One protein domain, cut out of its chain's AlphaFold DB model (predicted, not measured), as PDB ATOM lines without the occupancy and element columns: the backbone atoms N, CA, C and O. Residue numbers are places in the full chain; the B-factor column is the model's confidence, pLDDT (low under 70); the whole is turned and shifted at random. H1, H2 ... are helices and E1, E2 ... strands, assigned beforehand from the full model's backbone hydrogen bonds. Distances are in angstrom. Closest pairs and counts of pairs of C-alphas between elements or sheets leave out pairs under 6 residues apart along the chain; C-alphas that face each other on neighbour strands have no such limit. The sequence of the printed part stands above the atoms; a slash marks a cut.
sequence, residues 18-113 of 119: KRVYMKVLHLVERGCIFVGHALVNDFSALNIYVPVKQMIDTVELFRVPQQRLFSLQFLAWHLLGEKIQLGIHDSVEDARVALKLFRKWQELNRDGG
ATOM      1  N   LYS A  18     -26.871 -34.690 -34.999       89.88
ATOM      2  CA  LYS A  18     -27.287 -33.896 -33.832       89.88
ATOM      3  C   LYS A  18     -27.272 -34.716 -32.539       89.88
ATOM      4  O   LYS A  18     -26.794 -34.239 -31.517       89.88
ATOM      5  N   ARG A  19     -27.780 -35.952 -32.555       91.88
ATOM      6  CA  ARG A  19     -27.827 -36.798 -31.354       91.88
ATOM      7  C   ARG A  19     -26.435 -37.274 -30.932       91.88
ATOM      8  O   ARG A  19     -26.181 -37.352 -29.735       91.88
ATOM      9  N   VAL A  20     -25.545 -37.574 -31.880       91.75
ATOM     10  CA  VAL A  20     -24.139 -37.918 -31.585       91.75
ATOM     11  C   VAL A  20     -23.413 -36.711 -31.000       91.75
ATOM     12  O   VAL A  20     -22.827 -36.818 -29.928       91.75
ATOM     13  N   TYR A  21     -23.547 -35.554 -31.646       93.75
ATOM     14  CA  TYR A  21     -22.956 -34.292 -31.215       93.75
ATOM     15  C   TYR A  21     -23.334 -33.945 -29.768       93.75
ATOM     16  O   TYR A  21     -22.461 -33.753 -28.928       93.75
ATOM     17  N   MET A  22     -24.632 -33.975 -29.438       95.94
ATOM     18  CA  MET A  22     -25.108 -33.671 -28.081       95.94
ATOM     19  C   MET A  22     -24.612 -34.678 -27.037       95.94
ATOM     20  O   MET A  22     -24.328 -34.296 -25.906       95.94
ATOM     21  N   LYS A  23     -24.474 -35.963 -27.395       95.94
ATOM     22  CA  LYS A  23     -23.900 -36.968 -26.488       95.94
ATOM     23  C   LYS A  23     -22.429 -36.689 -26.197       95.94
ATOM     24  O   LYS A  23     -22.029 -36.759 -25.041       95.94
ATOM     25  N   VAL A  24     -21.638 -36.382 -27.227       96.12
ATOM     26  CA  VAL A  24     -20.210 -36.083 -27.058       96.12
ATOM     27  C   VAL A  24     -20.032 -34.805 -26.242       96.12
ATOM     28  O   VAL A  24     -19.289 -34.836 -25.267       96.12
ATOM     29  N   LEU A  25     -20.772 -33.733 -26.548       96.69
ATOM     30  CA  LEU A  25     -20.747 -32.504 -25.747       96.69
ATOM     31  C   LEU A  25     -21.087 -32.759 -24.281       96.69
ATOM     32  O   LEU A  25     -20.352 -32.318 -23.404       96.69
ATOM     33  N   HIS A  26     -22.142 -33.525 -24.008       97.94
ATOM     34  CA  HIS A  26     -22.509 -33.855 -22.636       97.94
ATOM     35  C   HIS A  26     -21.374 -34.578 -21.892       97.94
ATOM     36  O   HIS A  26     -21.090 -34.273 -20.738       97.94
ATOM     37  N   LEU A  27     -20.682 -35.517 -22.544       98.19
ATOM     38  CA  LEU A  27     -19.525 -36.195 -21.951       98.19
ATOM     39  C   LEU A  27     -18.353 -35.228 -21.708       98.19
ATOM     40  O   LEU A  27     -17.697 -35.311 -20.667       98.19
ATOM     41  N   VAL A  28     -18.113 -34.286 -22.624       97.62
ATOM     42  CA  VAL A  28     -17.100 -33.230 -22.453       97.62
ATOM     43  C   VAL A  28     -17.431 -32.360 -21.238       97.62
ATOM     44  O   VAL A  28     -16.576 -32.202 -20.368       97.62
ATOM     45  N   GLU A  29     -18.668 -31.866 -21.129       97.50
ATOM     46  CA  GLU A  29     -19.149 -31.040 -20.007       97.50
ATOM     47  C   GLU A  29     -19.012 -31.748 -18.656       97.50
ATOM     48  O   GLU A  29     -18.710 -31.125 -17.640       97.50
ATOM     49  N   ARG A  30     -19.198 -33.072 -18.637       97.94
ATOM     50  CA  ARG A  30     -19.055 -33.909 -17.439       97.94
ATOM     51  C   ARG A  30     -17.601 -34.188 -17.053       97.94
ATOM     52  O   ARG A  30     -17.372 -34.859 -16.049       97.94
ATOM     53  N   GLY A  31     -16.627 -33.693 -17.816       97.25
ATOM     54  CA  GLY A  31     -15.211 -33.908 -17.537       97.25
ATOM     55  C   GLY A  31     -14.715 -35.306 -17.914       97.25
ATOM     56  O   GLY A  31     -13.676 -35.729 -17.411       97.25
ATOM     57  N   CYS A  32     -15.436 -36.046 -18.768       98.19
ATOM     58  CA  CYS A  32     -15.010 -37.379 -19.188       98.19
ATOM     59  C   CYS A  32     -13.681 -37.323 -19.954       98.19
ATOM     60  O   CYS A  32     -13.422 -36.374 -20.695       98.19
ATOM     61  N   ILE A  33     -12.867 -38.366 -19.786       98.12
ATOM     62  CA  ILE A  33     -11.623 -38.560 -20.530       98.12
ATOM     63  C   ILE A  33     -11.898 -39.468 -21.726       98.12
ATOM     64  O   ILE A  33     -12.462 -40.553 -21.574       98.12
ATOM     65  N   PHE A  34     -11.482 -39.030 -22.905       98.19
ATOM     66  CA  PHE A  34     -11.598 -39.753 -24.161       98.19
ATOM     67  C   PHE A  34     -10.268 -40.425 -24.481       98.19
ATOM     68  O   PHE A  34      -9.239 -39.760 -24.582       98.19
ATOM     69  N   VAL A  35     -10.303 -41.745 -24.643       98.12
ATOM     70  CA  VAL A  35      -9.155 -42.556 -25.058       98.12
ATOM     71  C   VAL A  35      -9.401 -43.023 -26.486       98.12
ATOM     72  O   VAL A  35     -10.480 -43.538 -26.779       98.12
ATOM     73  N   GLY A  36      -8.418 -42.859 -27.365       97.56
ATOM     74  CA  GLY A  36      -8.552 -43.229 -28.772       97.56
ATOM     75  C   GLY A  36      -7.240 -43.139 -29.538       97.56
ATOM     76  O   GLY A  36      -6.165 -43.081 -28.940       97.56
ATOM     77  N   HIS A  37      -7.325 -43.161 -30.865       97.38
ATOM     78  CA  HIS A  37      -6.174 -43.077 -31.756       97.38
ATOM     79  C   HIS A  37      -6.428 -42.023 -32.829       97.38
ATOM     80  O   HIS A  37      -7.371 -42.166 -33.599       97.38
ATOM     81  N   ALA A  38      -5.591 -40.988 -32.876       94.94
ATOM     82  CA  ALA A  38      -5.773 -39.809 -33.719       94.94
ATOM     83  C   ALA A  38      -7.115 -39.081 -33.475       94.94
ATOM     84  O   ALA A  38      -7.760 -38.606 -34.412       94.94
ATOM     85  N   LEU A  39      -7.504 -38.933 -32.201       96.06
ATOM     86  CA  LEU A  39      -8.776 -38.346 -31.749       96.06
ATOM     87  C   LEU A  39      -9.017 -36.923 -32.269       96.06
ATOM     88  O   LEU A  39     -10.162 -36.485 -32.389       96.06
ATOM     89  N   VAL A  40      -7.948 -36.180 -32.573       93.44
ATOM     90  CA  VAL A  40      -8.039 -34.834 -33.162       93.44
ATOM     91  C   VAL A  40      -8.837 -34.862 -34.469       93.44
ATOM     92  O   VAL A  40      -9.665 -33.980 -34.700       93.44
ATOM     93  N   ASN A  41      -8.637 -35.893 -35.293       92.69
ATOM     94  CA  ASN A  41      -9.343 -36.043 -36.562       92.69
ATOM     95  C   ASN A  41     -10.832 -36.324 -36.328       92.69
ATOM     96  O   ASN A  41     -11.681 -35.713 -36.979       92.69
ATOM     97  N   ASP A  42     -11.153 -37.184 -35.358       93.06
ATOM     98  CA  ASP A  42     -12.533 -37.541 -35.016       93.06
ATOM     99  C   ASP A  42     -13.320 -36.332 -34.492       93.06
ATOM    100  O   ASP A  42     -14.435 -36.050 -34.939       93.06
ATOM    101  N   PHE A  43     -12.736 -35.570 -33.562       95.12
ATOM    102  CA  PHE A  43     -13.388 -34.383 -33.005       95.12
ATOM    103  C   PHE A  43     -13.491 -33.240 -34.016       95.12
ATOM    104  O   PHE A  43     -14.498 -32.527 -34.021       95.12
ATOM    105  N   SER A  44     -12.507 -33.098 -34.912       94.44
ATOM    106  CA  SER A  44     -12.578 -32.150 -36.027       94.44
ATOM    107  C   SER A  44     -13.719 -32.501 -36.985       94.44
ATOM    108  O   SER A  44     -14.506 -31.620 -37.333       94.44
ATOM    109  N   ALA A  45     -13.892 -33.782 -37.325       92.25
ATOM    110  CA  ALA A  45     -15.003 -34.246 -38.158       92.25
ATOM    111  C   ALA A  45     -16.380 -33.994 -37.511       92.25
ATOM    112  O   ALA A  45     -17.357 -33.724 -38.209       92.25
ATOM    113  N   LEU A  46     -16.463 -34.044 -36.177       91.75
ATOM    114  CA  LEU A  46     -17.672 -33.700 -35.419       91.75
ATOM    115  C   LEU A  46     -17.828 -32.198 -35.138       91.75
ATOM    116  O   LEU A  46     -18.866 -31.797 -34.610       91.75
ATOM    117  N   ASN A  47     -16.834 -31.373 -35.480       93.44
ATOM    118  CA  ASN A  47     -16.773 -29.949 -35.157       93.44
ATOM    119  C   ASN A  47     -16.978 -29.663 -33.652       93.44
ATOM    120  O   ASN A  47     -17.768 -28.799 -33.259       93.44
ATOM    121  N   ILE A  48     -16.295 -30.434 -32.798       94.19
ATOM    122  CA  ILE A  48     -16.316 -30.282 -31.337       94.19
ATOM    123  C   ILE A  48     -14.908 -29.959 -30.844       94.19
ATOM    124  O   ILE A  48     -13.948 -30.648 -31.176       94.19
ATOM    125  N   TYR A  49     -14.795 -28.941 -29.994       94.94
ATOM    126  CA  TYR A  49     -13.579 -28.703 -29.226       94.94
ATOM    127  C   TYR A  49     -13.593 -29.545 -27.947       94.94
ATOM    128  O   TYR A  49     -14.509 -29.424 -27.131       94.94
ATOM    129  N   VAL A  50     -12.559 -30.362 -27.754       96.25
ATOM    130  CA  VAL A  50     -12.328 -31.118 -26.518       96.25
ATOM    131  C   VAL A  50     -11.033 -30.614 -25.878       96.25
ATOM    132  O   VAL A  50     -10.010 -30.547 -26.562       96.25
ATOM    133  N   PRO A  51     -11.030 -30.247 -24.582       96.81
ATOM    134  CA  PRO A  51      -9.807 -29.839 -23.901       96.81
ATOM    135  C   PRO A  51      -8.741 -30.939 -23.940       96.81
ATOM    136  O   PRO A  51      -9.039 -32.094 -23.650       96.81
ATOM    137  N   VAL A  52      -7.477 -30.574 -24.185       94.88
ATOM    138  CA  VAL A  52      -6.353 -31.534 -24.280       94.88
ATOM    139  C   VAL A  52      -6.238 -32.422 -23.035       94.88
ATOM    140  O   VAL A  52      -5.983 -33.612 -23.144       94.88
ATOM    141  N   LYS A  53      -6.525 -31.881 -21.843       96.62
ATOM    142  CA  LYS A  53      -6.545 -32.641 -20.577       96.62
ATOM    143  C   LYS A  53      -7.578 -33.780 -20.530       96.62
ATOM    144  O   LYS A  53      -7.488 -34.639 -19.663       96.62
ATOM    145  N   GLN A  54      -8.583 -33.748 -21.404       97.75
ATOM    146  CA  GLN A  54      -9.609 -34.780 -21.555       97.75
ATOM    147  C   GLN A  54      -9.302 -35.739 -22.706       97.75
ATOM    148  O   GLN A  54     -10.115 -36.613 -22.987       97.75
ATOM    149  N   MET A  55      -8.156 -35.599 -23.373       97.38
ATOM    150  CA  MET A  55      -7.764 -36.429 -24.502       97.38
ATOM    151  C   MET A  55      -6.547 -37.268 -24.138       97.38
ATOM    152  O   MET A  55      -5.499 -36.750 -23.762       97.38
ATOM    153  N   ILE A  56      -6.686 -38.577 -24.295       97.81
ATOM    154  CA  ILE A  56      -5.586 -39.530 -24.241       97.81
ATOM    155  C   ILE A  56      -5.486 -40.154 -25.626       97.81
ATOM    156  O   ILE A  56      -6.235 -41.071 -25.974       97.81
ATOM    157  N   ASP A  57      -4.574 -39.616 -26.429       96.75
ATOM    158  CA  ASP A  57      -4.372 -40.067 -27.797       96.75
ATOM    159  C   ASP A  57      -3.206 -41.051 -27.881       96.75
ATOM    160  O   ASP A  57      -2.042 -40.694 -27.698       96.75
ATOM    161  N   THR A  58      -3.524 -42.308 -28.180       97.19
ATOM    162  CA  THR A  58      -2.527 -43.374 -28.307       97.19
ATOM    163  C   THR A  58      -1.501 -43.108 -29.404       97.19
ATOM    164  O   THR A  58      -0.379 -43.592 -29.284       97.19
ATOM    165  N   VAL A  59      -1.827 -42.321 -30.437       95.44
ATOM    166  CA  VAL A  59      -0.845 -41.967 -31.474       95.44
ATOM    167  C   VAL A  59       0.273 -41.083 -30.917       95.44
ATOM    168  O   VAL A  59       1.429 -41.233 -31.303       95.44
ATOM    169  N   GLU A  60      -0.057 -40.208 -29.963       95.00
ATOM    170  CA  GLU A  60       0.905 -39.333 -29.295       95.00
ATOM    171  C   GLU A  60       1.631 -40.065 -28.161       95.00
ATOM    172  O   GLU A  60       2.826 -39.856 -27.972       95.00
ATOM    173  N   LEU A  61       0.960 -40.981 -27.449       95.12
ATOM    174  CA  LEU A  61       1.591 -41.782 -26.386       95.12
ATOM    175  C   LEU A  61       2.764 -42.638 -26.886       95.12
ATOM    176  O   LEU A  61       3.728 -42.841 -26.149       95.12
ATOM    177  N   PHE A  62       2.675 -43.145 -28.116       94.19
ATOM    178  CA  PHE A  62       3.711 -43.964 -28.755       94.19
ATOM    179  C   PHE A  62       4.523 -43.189 -29.800       94.19
ATOM    180  O   PHE A  62       5.207 -43.783 -30.637       94.19
ATOM    181  N   ARG A  63       4.451 -41.854 -29.781       93.38
ATOM    182  CA  ARG A  63       5.181 -41.015 -30.724       93.38
ATOM    183  C   ARG A  63       6.669 -41.008 -30.400       93.38
ATOM    184  O   ARG A  63       7.082 -40.679 -29.292       93.38
ATOM    185  N   VAL A  64       7.480 -41.266 -31.419       90.75
ATOM    186  CA  VAL A  64       8.927 -41.049 -31.363       90.75
ATOM    187  C   VAL A  64       9.236 -39.676 -31.975       90.75
ATOM    188  O   VAL A  64       8.775 -39.394 -33.089       90.75
ATOM    189  N   PRO A  65       9.983 -38.793 -31.283       90.62
ATOM    190  CA  PRO A  65      10.361 -37.495 -31.830       90.62
ATOM    191  C   PRO A  65      11.019 -37.629 -33.206       90.62
ATOM    192  O   PRO A  65      11.844 -38.510 -33.424       90.62
ATOM    193  N   GLN A  66      10.655 -36.734 -34.129       88.75
ATOM    194  CA  GLN A  66      11.184 -36.678 -35.504       88.75
ATOM    195  C   GLN A  66      10.847 -37.887 -36.399       88.75
ATOM    196  O   GLN A  66      11.308 -37.946 -37.535       88.75
ATOM    197  N   GLN A  67      10.011 -38.820 -35.935       88.75
ATOM    198  CA  GLN A  67       9.531 -39.949 -36.731       88.75
ATOM    199  C   GLN A  67       8.066 -39.773 -37.138       88.75
ATOM    200  O   GLN A  67       7.312 -38.998 -36.540       88.75
ATOM    201  N   ARG A  68       7.657 -40.506 -38.180       91.06
ATOM    202  CA  ARG A  68       6.252 -40.573 -38.597       91.06
ATOM    203  C   ARG A  68       5.414 -41.226 -37.495       91.06
ATOM    204  O   ARG A  68       5.855 -42.170 -36.848       91.06
ATOM    205  N   LEU A  69       4.180 -40.749 -37.337       93.06
ATOM    206  CA  LEU A  69       3.188 -41.367 -36.461       93.06
ATOM    207  C   LEU A  69       2.870 -42.802 -36.907       93.06
ATOM    208  O   LEU A  69       2.684 -43.067 -38.099       93.06
ATOM    209  N   PHE A  70       2.786 -43.717 -35.943       94.81
ATOM    210  CA  PHE A  70       2.426 -45.109 -36.192       94.81
ATOM    211  C   PHE A  70       0.915 -45.267 -36.342       94.81
ATOM    212  O   PHE A  70       0.145 -44.631 -35.626       94.81
ATOM    213  N   SER A  71       0.488 -46.143 -37.253       95.19
ATOM    214  CA  SER A  71      -0.928 -46.483 -37.394       95.19
ATOM    215  C   SER A  71      -1.410 -47.366 -36.244       95.19
ATOM    216  O   SER A  71      -0.629 -48.109 -35.640       95.19
ATOM    217  N   LEU A  72      -2.723 -47.360 -36.001       95.88
ATOM    218  CA  LEU A  72      -3.349 -48.257 -35.032       95.88
ATOM    219  C   LEU A  72      -3.031 -49.728 -35.331       95.88
ATOM    220  O   LEU A  72      -2.662 -50.458 -34.419       95.88
ATOM    221  N   GLN A  73      -3.098 -50.147 -36.604       95.31
ATOM    222  CA  GLN A  73      -2.754 -51.513 -37.028       95.31
ATOM    223  C   GLN A  73      -1.314 -51.885 -36.666       95.31
ATOM    224  O   GLN A  73      -1.061 -52.980 -36.166       95.31
ATOM    225  N   PHE A  74      -0.368 -50.971 -36.909       95.50
ATOM    226  CA  PHE A  74       1.037 -51.199 -36.595       95.50
ATOM    227  C   PHE A  74       1.223 -51.387 -35.089       95.50
ATOM    228  O   PHE A  74       1.847 -52.362 -34.673       95.50
ATOM    229  N   LEU A  75       0.654 -50.494 -34.276       96.62
ATOM    230  CA  LEU A  75       0.757 -50.571 -32.819       96.62
ATOM    231  C   LEU A  75       0.062 -51.818 -32.263       96.62
ATOM    232  O   LEU A  75       0.626 -52.496 -31.409       96.62
ATOM    233  N   ALA A  76      -1.126 -52.156 -32.767       96.94
ATOM    234  CA  ALA A  76      -1.859 -53.356 -32.377       96.94
ATOM    235  C   ALA A  76      -1.039 -54.623 -32.644       96.94
ATOM    236  O   ALA A  76      -0.892 -55.470 -31.761       96.94
ATOM    237  N   TRP A  77      -0.435 -54.715 -33.829       96.31
ATOM    238  CA  TRP A  77       0.368 -55.874 -34.188       96.31
ATOM    239  C   TRP A  77       1.644 -55.972 -33.344       96.31
ATOM    240  O   TRP A  77       1.916 -57.031 -32.785       96.31
ATOM    241  N   HIS A  78       2.397 -54.878 -33.195       96.12
ATOM    242  CA  HIS A  78       3.692 -54.909 -32.505       96.12
ATOM    243  C   HIS A  78       3.581 -55.003 -30.982       96.12
ATOM    244  O   HIS A  78       4.413 -55.652 -30.355       96.12
ATOM    245  N   LEU A  79       2.593 -54.341 -30.374       95.81
ATOM    246  CA  LEU A  79       2.500 -54.226 -28.914       95.81
ATOM    247  C   LEU A  79       1.499 -55.199 -28.292       95.81
ATOM    248  O   LEU A  79       1.650 -55.545 -27.121       95.81
ATOM    249  N   LEU A  80       0.477 -55.616 -29.046       96.12
ATOM    250  CA  LEU A  80      -0.574 -56.517 -28.563       96.12
ATOM    251  C   LEU A  80      -0.556 -57.883 -29.265       96.12
ATOM    252  O   LEU A  80      -1.216 -58.806 -28.798       96.12
ATOM    253  N   GLY A  81       0.170 -58.031 -30.381       96.06
ATOM    254  CA  GLY A  81       0.116 -59.239 -31.211       96.06
ATOM    255  C   GLY A  81      -1.209 -59.402 -31.965       96.06
ATOM    256  O   GLY A  81      -1.495 -60.481 -32.481       96.06
ATOM    257  N   GLU A  82      -2.029 -58.348 -32.037       94.81
ATOM    258  CA  GLU A  82      -3.366 -58.380 -32.631       94.81
ATOM    259  C   GLU A  82      -3.321 -57.884 -34.080       94.81
ATOM    260  O   GLU A  82      -2.792 -56.811 -34.371       94.81
ATOM    261  N   LYS A  83      -3.902 -58.652 -35.007       93.06
ATOM    262  CA  LYS A  83      -4.142 -58.197 -36.380       93.06
ATOM    263  C   LYS A  83      -5.576 -57.698 -36.478       93.06
ATOM    264  O   LYS A  83      -6.502 -58.490 -36.348       93.06
ATOM    265  N   ILE A  84      -5.730 -56.404 -36.712       91.81
ATOM    266  CA  ILE A  84      -7.024 -55.717 -36.776       91.81
ATOM    267  C   ILE A  84      -7.239 -55.162 -38.181       91.81
ATOM    268  O   ILE A  84      -6.279 -55.073 -38.951       91.81
ATOM    269  N   GLN A  85      -8.471 -54.771 -38.516       84.75
ATOM    270  CA  GLN A  85      -8.773 -54.116 -39.799       84.75
ATOM    271  C   GLN A  85      -8.372 -54.943 -41.047       84.75
ATOM    272  O   GLN A  85      -8.090 -54.396 -42.109       84.75
ATOM    273  N   LEU A  86      -8.368 -56.281 -40.950       80.31
ATOM    274  CA  LEU A  86      -8.022 -57.199 -42.054       80.31
ATOM    275  C   LEU A  86      -9.077 -57.249 -43.185       80.31
ATOM    276  O   LEU A  86      -8.915 -57.992 -44.151       80.31
ATOM    277  N   GLY A  87     -10.163 -56.482 -43.066       80.00
ATOM    278  CA  GLY A  87     -11.275 -56.428 -44.012       80.00
ATOM    279  C   GLY A  87     -12.019 -55.096 -43.914       80.00
ATOM    280  O   GLY A  87     -11.476 -54.051 -44.260       80.00
ATOM    281  N   ILE A  88     -13.270 -55.115 -43.452       76.69
ATOM    282  CA  ILE A  88     -14.035 -53.885 -43.197       76.69
ATOM    283  C   ILE A  88     -13.611 -53.309 -41.842       76.69
ATOM    284  O   ILE A  88     -13.588 -54.031 -40.849       76.69
ATOM    285  N   HIS A  89     -13.305 -52.012 -41.799       77.12
ATOM    286  CA  HIS A  89     -13.016 -51.291 -40.560       77.12
ATOM    287  C   HIS A  89     -14.239 -51.296 -39.626       77.12
ATOM    288  O   HIS A  89     -15.322 -50.857 -40.022       77.12
ATOM    289  N   ASP A  90     -14.064 -51.759 -38.385       87.50
ATOM    290  CA  ASP A  90     -15.085 -51.683 -37.336       87.50
ATOM    291  C   ASP A  90     -14.635 -50.711 -36.245       87.50
ATOM    292  O   ASP A  90     -13.728 -50.996 -35.466       87.50
ATOM    293  N   SER A  91     -15.314 -49.567 -36.136       89.31
ATOM    294  CA  SER A  91     -14.970 -48.523 -35.157       89.31
ATOM    295  C   SER A  91     -15.017 -49.015 -33.707       89.31
ATOM    296  O   SER A  91     -14.362 -48.457 -32.825       89.31
ATOM    297  N   VAL A  92     -15.782 -50.076 -33.444       91.62
ATOM    298  CA  VAL A  92     -15.878 -50.704 -32.127       91.62
ATOM    299  C   VAL A  92     -14.656 -51.585 -31.832       91.62
ATOM    300  O   VAL A  92     -14.199 -51.606 -30.688       91.62
ATOM    301  N   GLU A  93     -14.095 -52.278 -32.829       94.38
ATOM    302  CA  GLU A  93     -12.780 -52.932 -32.726       94.38
ATOM    303  C   GLU A  93     -11.692 -51.888 -32.454       94.38
ATOM    304  O   GLU A  93     -10.974 -51.998 -31.457       94.38
ATOM    305  N   ASP A  94     -11.652 -50.824 -33.255       94.50
ATOM    306  CA  ASP A  94     -10.635 -49.774 -33.157       94.50
ATOM    307  C   ASP A  94     -10.620 -49.103 -31.776       94.50
ATOM    308  O   ASP A  94      -9.567 -48.980 -31.144       94.50
ATOM    309  N   ALA A  95     -11.795 -48.743 -31.246       96.00
ATOM    310  CA  ALA A  95     -11.916 -48.145 -29.917       96.00
ATOM    311  C   ALA A  95     -11.430 -49.088 -28.801       96.00
ATOM    312  O   ALA A  95     -10.794 -48.649 -27.837       96.00
ATOM    313  N   ARG A  96     -11.692 -50.397 -28.921       97.06
ATOM    314  CA  ARG A  96     -11.201 -51.389 -27.951       97.06
ATOM    315  C   ARG A  96      -9.689 -51.530 -28.018       97.06
ATOM    316  O   ARG A  96      -9.051 -51.614 -26.970       97.06
ATOM    317  N   VAL A  97      -9.122 -51.553 -29.218       97.56
ATOM    318  CA  VAL A  97      -7.677 -51.687 -29.419       97.56
ATOM    319  C   VAL A  97      -6.950 -50.450 -28.906       97.56
ATOM    320  O   VAL A  97      -5.981 -50.590 -28.166       97.56
ATOM    321  N   ALA A  98      -7.453 -49.246 -29.189       97.88
ATOM    322  CA  ALA A  98      -6.905 -48.016 -28.625       97.88
ATOM    323  C   ALA A  98      -6.923 -48.040 -27.084       97.88
ATOM    324  O   ALA A  98      -5.933 -47.705 -26.435       97.88
ATOM    325  N   LEU A  99      -8.007 -48.527 -26.469       98.25
ATOM    326  CA  LEU A  99      -8.058 -48.687 -25.015       98.25
ATOM    327  C   LEU A  99      -7.038 -49.717 -24.495       98.25
ATOM    328  O   LEU A  99      -6.410 -49.481 -23.461       98.25
ATOM    329  N   LYS A 100      -6.853 -50.849 -25.188       98.19
ATOM    330  CA  LYS A 100      -5.815 -51.839 -24.847       98.19
ATOM    331  C   LYS A 100      -4.414 -51.239 -24.951       98.19
ATOM    332  O   LYS A 100      -3.616 -51.424 -24.040       98.19
ATOM    333  N   LEU A 101      -4.135 -50.478 -26.008       98.25
ATOM    334  CA  LEU A 101      -2.863 -49.778 -26.195       98.25
ATOM    335  C   LEU A 101      -2.594 -48.773 -25.076       98.25
ATOM    336  O   LEU A 101      -1.483 -48.727 -24.558       98.25
ATOM    337  N   PHE A 102      -3.606 -48.014 -24.648       98.12
ATOM    338  CA  PHE A 102      -3.463 -47.123 -23.499       98.12
ATOM    339  C   PHE A 102      -3.120 -47.891 -22.215       98.12
ATOM    340  O   PHE A 102      -2.201 -47.506 -21.498       98.12
ATOM    341  N   ARG A 103      -3.799 -49.011 -21.939       97.56
ATOM    342  CA  ARG A 103      -3.467 -49.864 -20.784       97.56
ATOM    343  C   ARG A 103      -2.047 -50.415 -20.879       97.56
ATOM    344  O   ARG A 103      -1.313 -50.349 -19.899       97.56
ATOM    345  N   LYS A 104      -1.630 -50.858 -22.068       96.75
ATOM    346  CA  LYS A 104      -0.265 -51.328 -22.314       96.75
ATOM    347  C   LYS A 104       0.767 -50.230 -22.062       96.75
ATOM    348  O   LYS A 104       1.793 -50.483 -21.442       96.75
ATOM    349  N   TRP A 105       0.481 -49.001 -22.485       96.56
ATOM    350  CA  TRP A 105       1.310 -47.843 -22.163       96.56
ATOM    351  C   TRP A 105       1.400 -47.624 -20.646       96.56
ATOM    352  O   TRP A 105       2.490 -47.410 -20.125       96.56
ATOM    353  N   GLN A 106       0.288 -47.729 -19.910       95.94
ATOM    354  CA  GLN A 106       0.307 -47.603 -18.448       95.94
ATOM    355  C   GLN A 106       1.148 -48.694 -17.773       95.94
ATOM    356  O   GLN A 106       1.850 -48.384 -16.818       95.94
ATOM    357  N   GLU A 107       1.087 -49.940 -18.249       95.12
ATOM    358  CA  GLU A 107       1.933 -51.044 -17.766       95.12
ATOM    359  C   GLU A 107       3.417 -50.723 -17.980       95.12
ATOM    360  O   GLU A 107       4.179 -50.677 -17.019       95.12
ATOM    361  N   LEU A 108       3.804 -50.372 -19.211       92.94
ATOM    362  CA  LEU A 108       5.193 -50.049 -19.553       92.94
ATOM    363  C   LEU A 108       5.755 -48.877 -18.732       92.94
ATOM    364  O   LEU A 108       6.926 -48.894 -18.369       92.94
ATOM    365  N   ASN A 109       4.936 -47.871 -18.412       89.69
ATOM    366  CA  ASN A 109       5.376 -46.735 -17.593       89.69
ATOM    367  C   ASN A 109       5.399 -47.027 -16.088       89.69
ATOM    368  O   ASN A 109       6.103 -46.336 -15.357       89.69
ATOM    369  N   ARG A 110       4.638 -48.018 -15.603       85.94
ATOM    370  CA  ARG A 110       4.764 -48.491 -14.214       85.94
ATOM    371  C   ARG A 110       6.020 -49.338 -14.046       85.94
ATOM    372  O   ARG A 110       6.741 -49.150 -13.074       85.94
ATOM    373  N   ASP A 111       6.288 -50.209 -15.013       69.31
ATOM    374  CA  ASP A 111       7.425 -51.132 -14.984       69.31
ATOM    375  C   ASP A 111       8.748 -50.429 -15.363       69.31
ATOM    376  O   ASP A 111       9.820 -50.827 -14.921       69.31
ATOM    377  N   GLY A 112       8.682 -49.320 -16.110       56.88
ATOM    378  CA  GLY A 112       9.825 -48.473 -16.483       56.88
ATOM    379  C   GLY A 112      10.438 -47.639 -15.346       56.88
ATOM    380  O   GLY A 112      11.372 -46.877 -15.592       56.88
ATOM    381  N   GLY A 113       9.943 -47.789 -14.111       49.22
ATOM    382  CA  GLY A 113      10.567 -47.251 -12.898       49.22
ATOM    383  C   GLY A 113      11.858 -47.966 -12.473       49.22
ATOM    384  O   GLY A 113      12.535 -47.475 -11.574       49.22
TER     385      GLY A 113
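Overview. This is residues 18 to 113 of the 119 residues of the protein "Exonuclease domain-containing protein" of Angiostrongylus cantonensis (UniProt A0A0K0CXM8). Two short parallel strands, E1 and E2, lie side by side in the middle, with the long helix H5 running past them on one side and the small helix H2 towards the other. H4 packs on H5, H1 lies far out at one end, and residues 63 to 68, 87 to 92 and 107 to 113 stick out. The 96 printed residues include five named helices and two named strands, in the order H1 E1 H2 E2 H3 H4 H5; the class is mostly helix. The whole is compact, with a radius of gyration of the C-alphas of 14.3 A and spans of 38 by 37 by 24 A.

Along the chain. E1 is residues 34 to 36, 6.5 A long, from C-alpha 34 at (-11.598, -39.753, -24.161), and E2 is residues 55 to 57, 6.0 A. H5, residues 91 to 111, measures 30.3 A and ends with C-alpha 111 at (7.425, -51.132, -14.984). H1, residues 18 to 29, measures 16.3 A from C-alpha 18 at (-27.287, -33.896, -33.832). H2 is residues 39 to 45, 9.8 A; H3, residues 58 to 61, 4.8 A; H4, residues 72 to 80, 10.9 A.

Arrangement. E1 and E2 are parallel at 11 degrees, with N 56 and O 34 2.8 A apart, within hydrogen-bond range. E1, H2 and E2 form a strand-helix-strand unit, two parallel strands joined through a helix, with a right-handed crossover. The closest C-alphas of E1 and H5, Gly 36 and Ala 98, are 5.1 A apart. H3 touches H5, at residues 98 to 105 of H5 alone; the closest C-alphas, Thr 58 and Phe 102, are 6.2 A apart. H4 touches H5 at a steep tilt of 44 degrees, the same way; the closest C-alphas, Ala 76 and Val 97, are 6.7 A apart. H1 and H5 are apart. Every O i to N i+4 pair is within hydrogen-bond range in H1, H2, H4 and H5; H3 is too short for one.

Size, cuts and confidence. The farthest C-alphas, Lys 18 and Gly 113, are 45.3 A apart. The printed part has no cut, and no link is long. Residues 111 to 113 have pLDDT under 70.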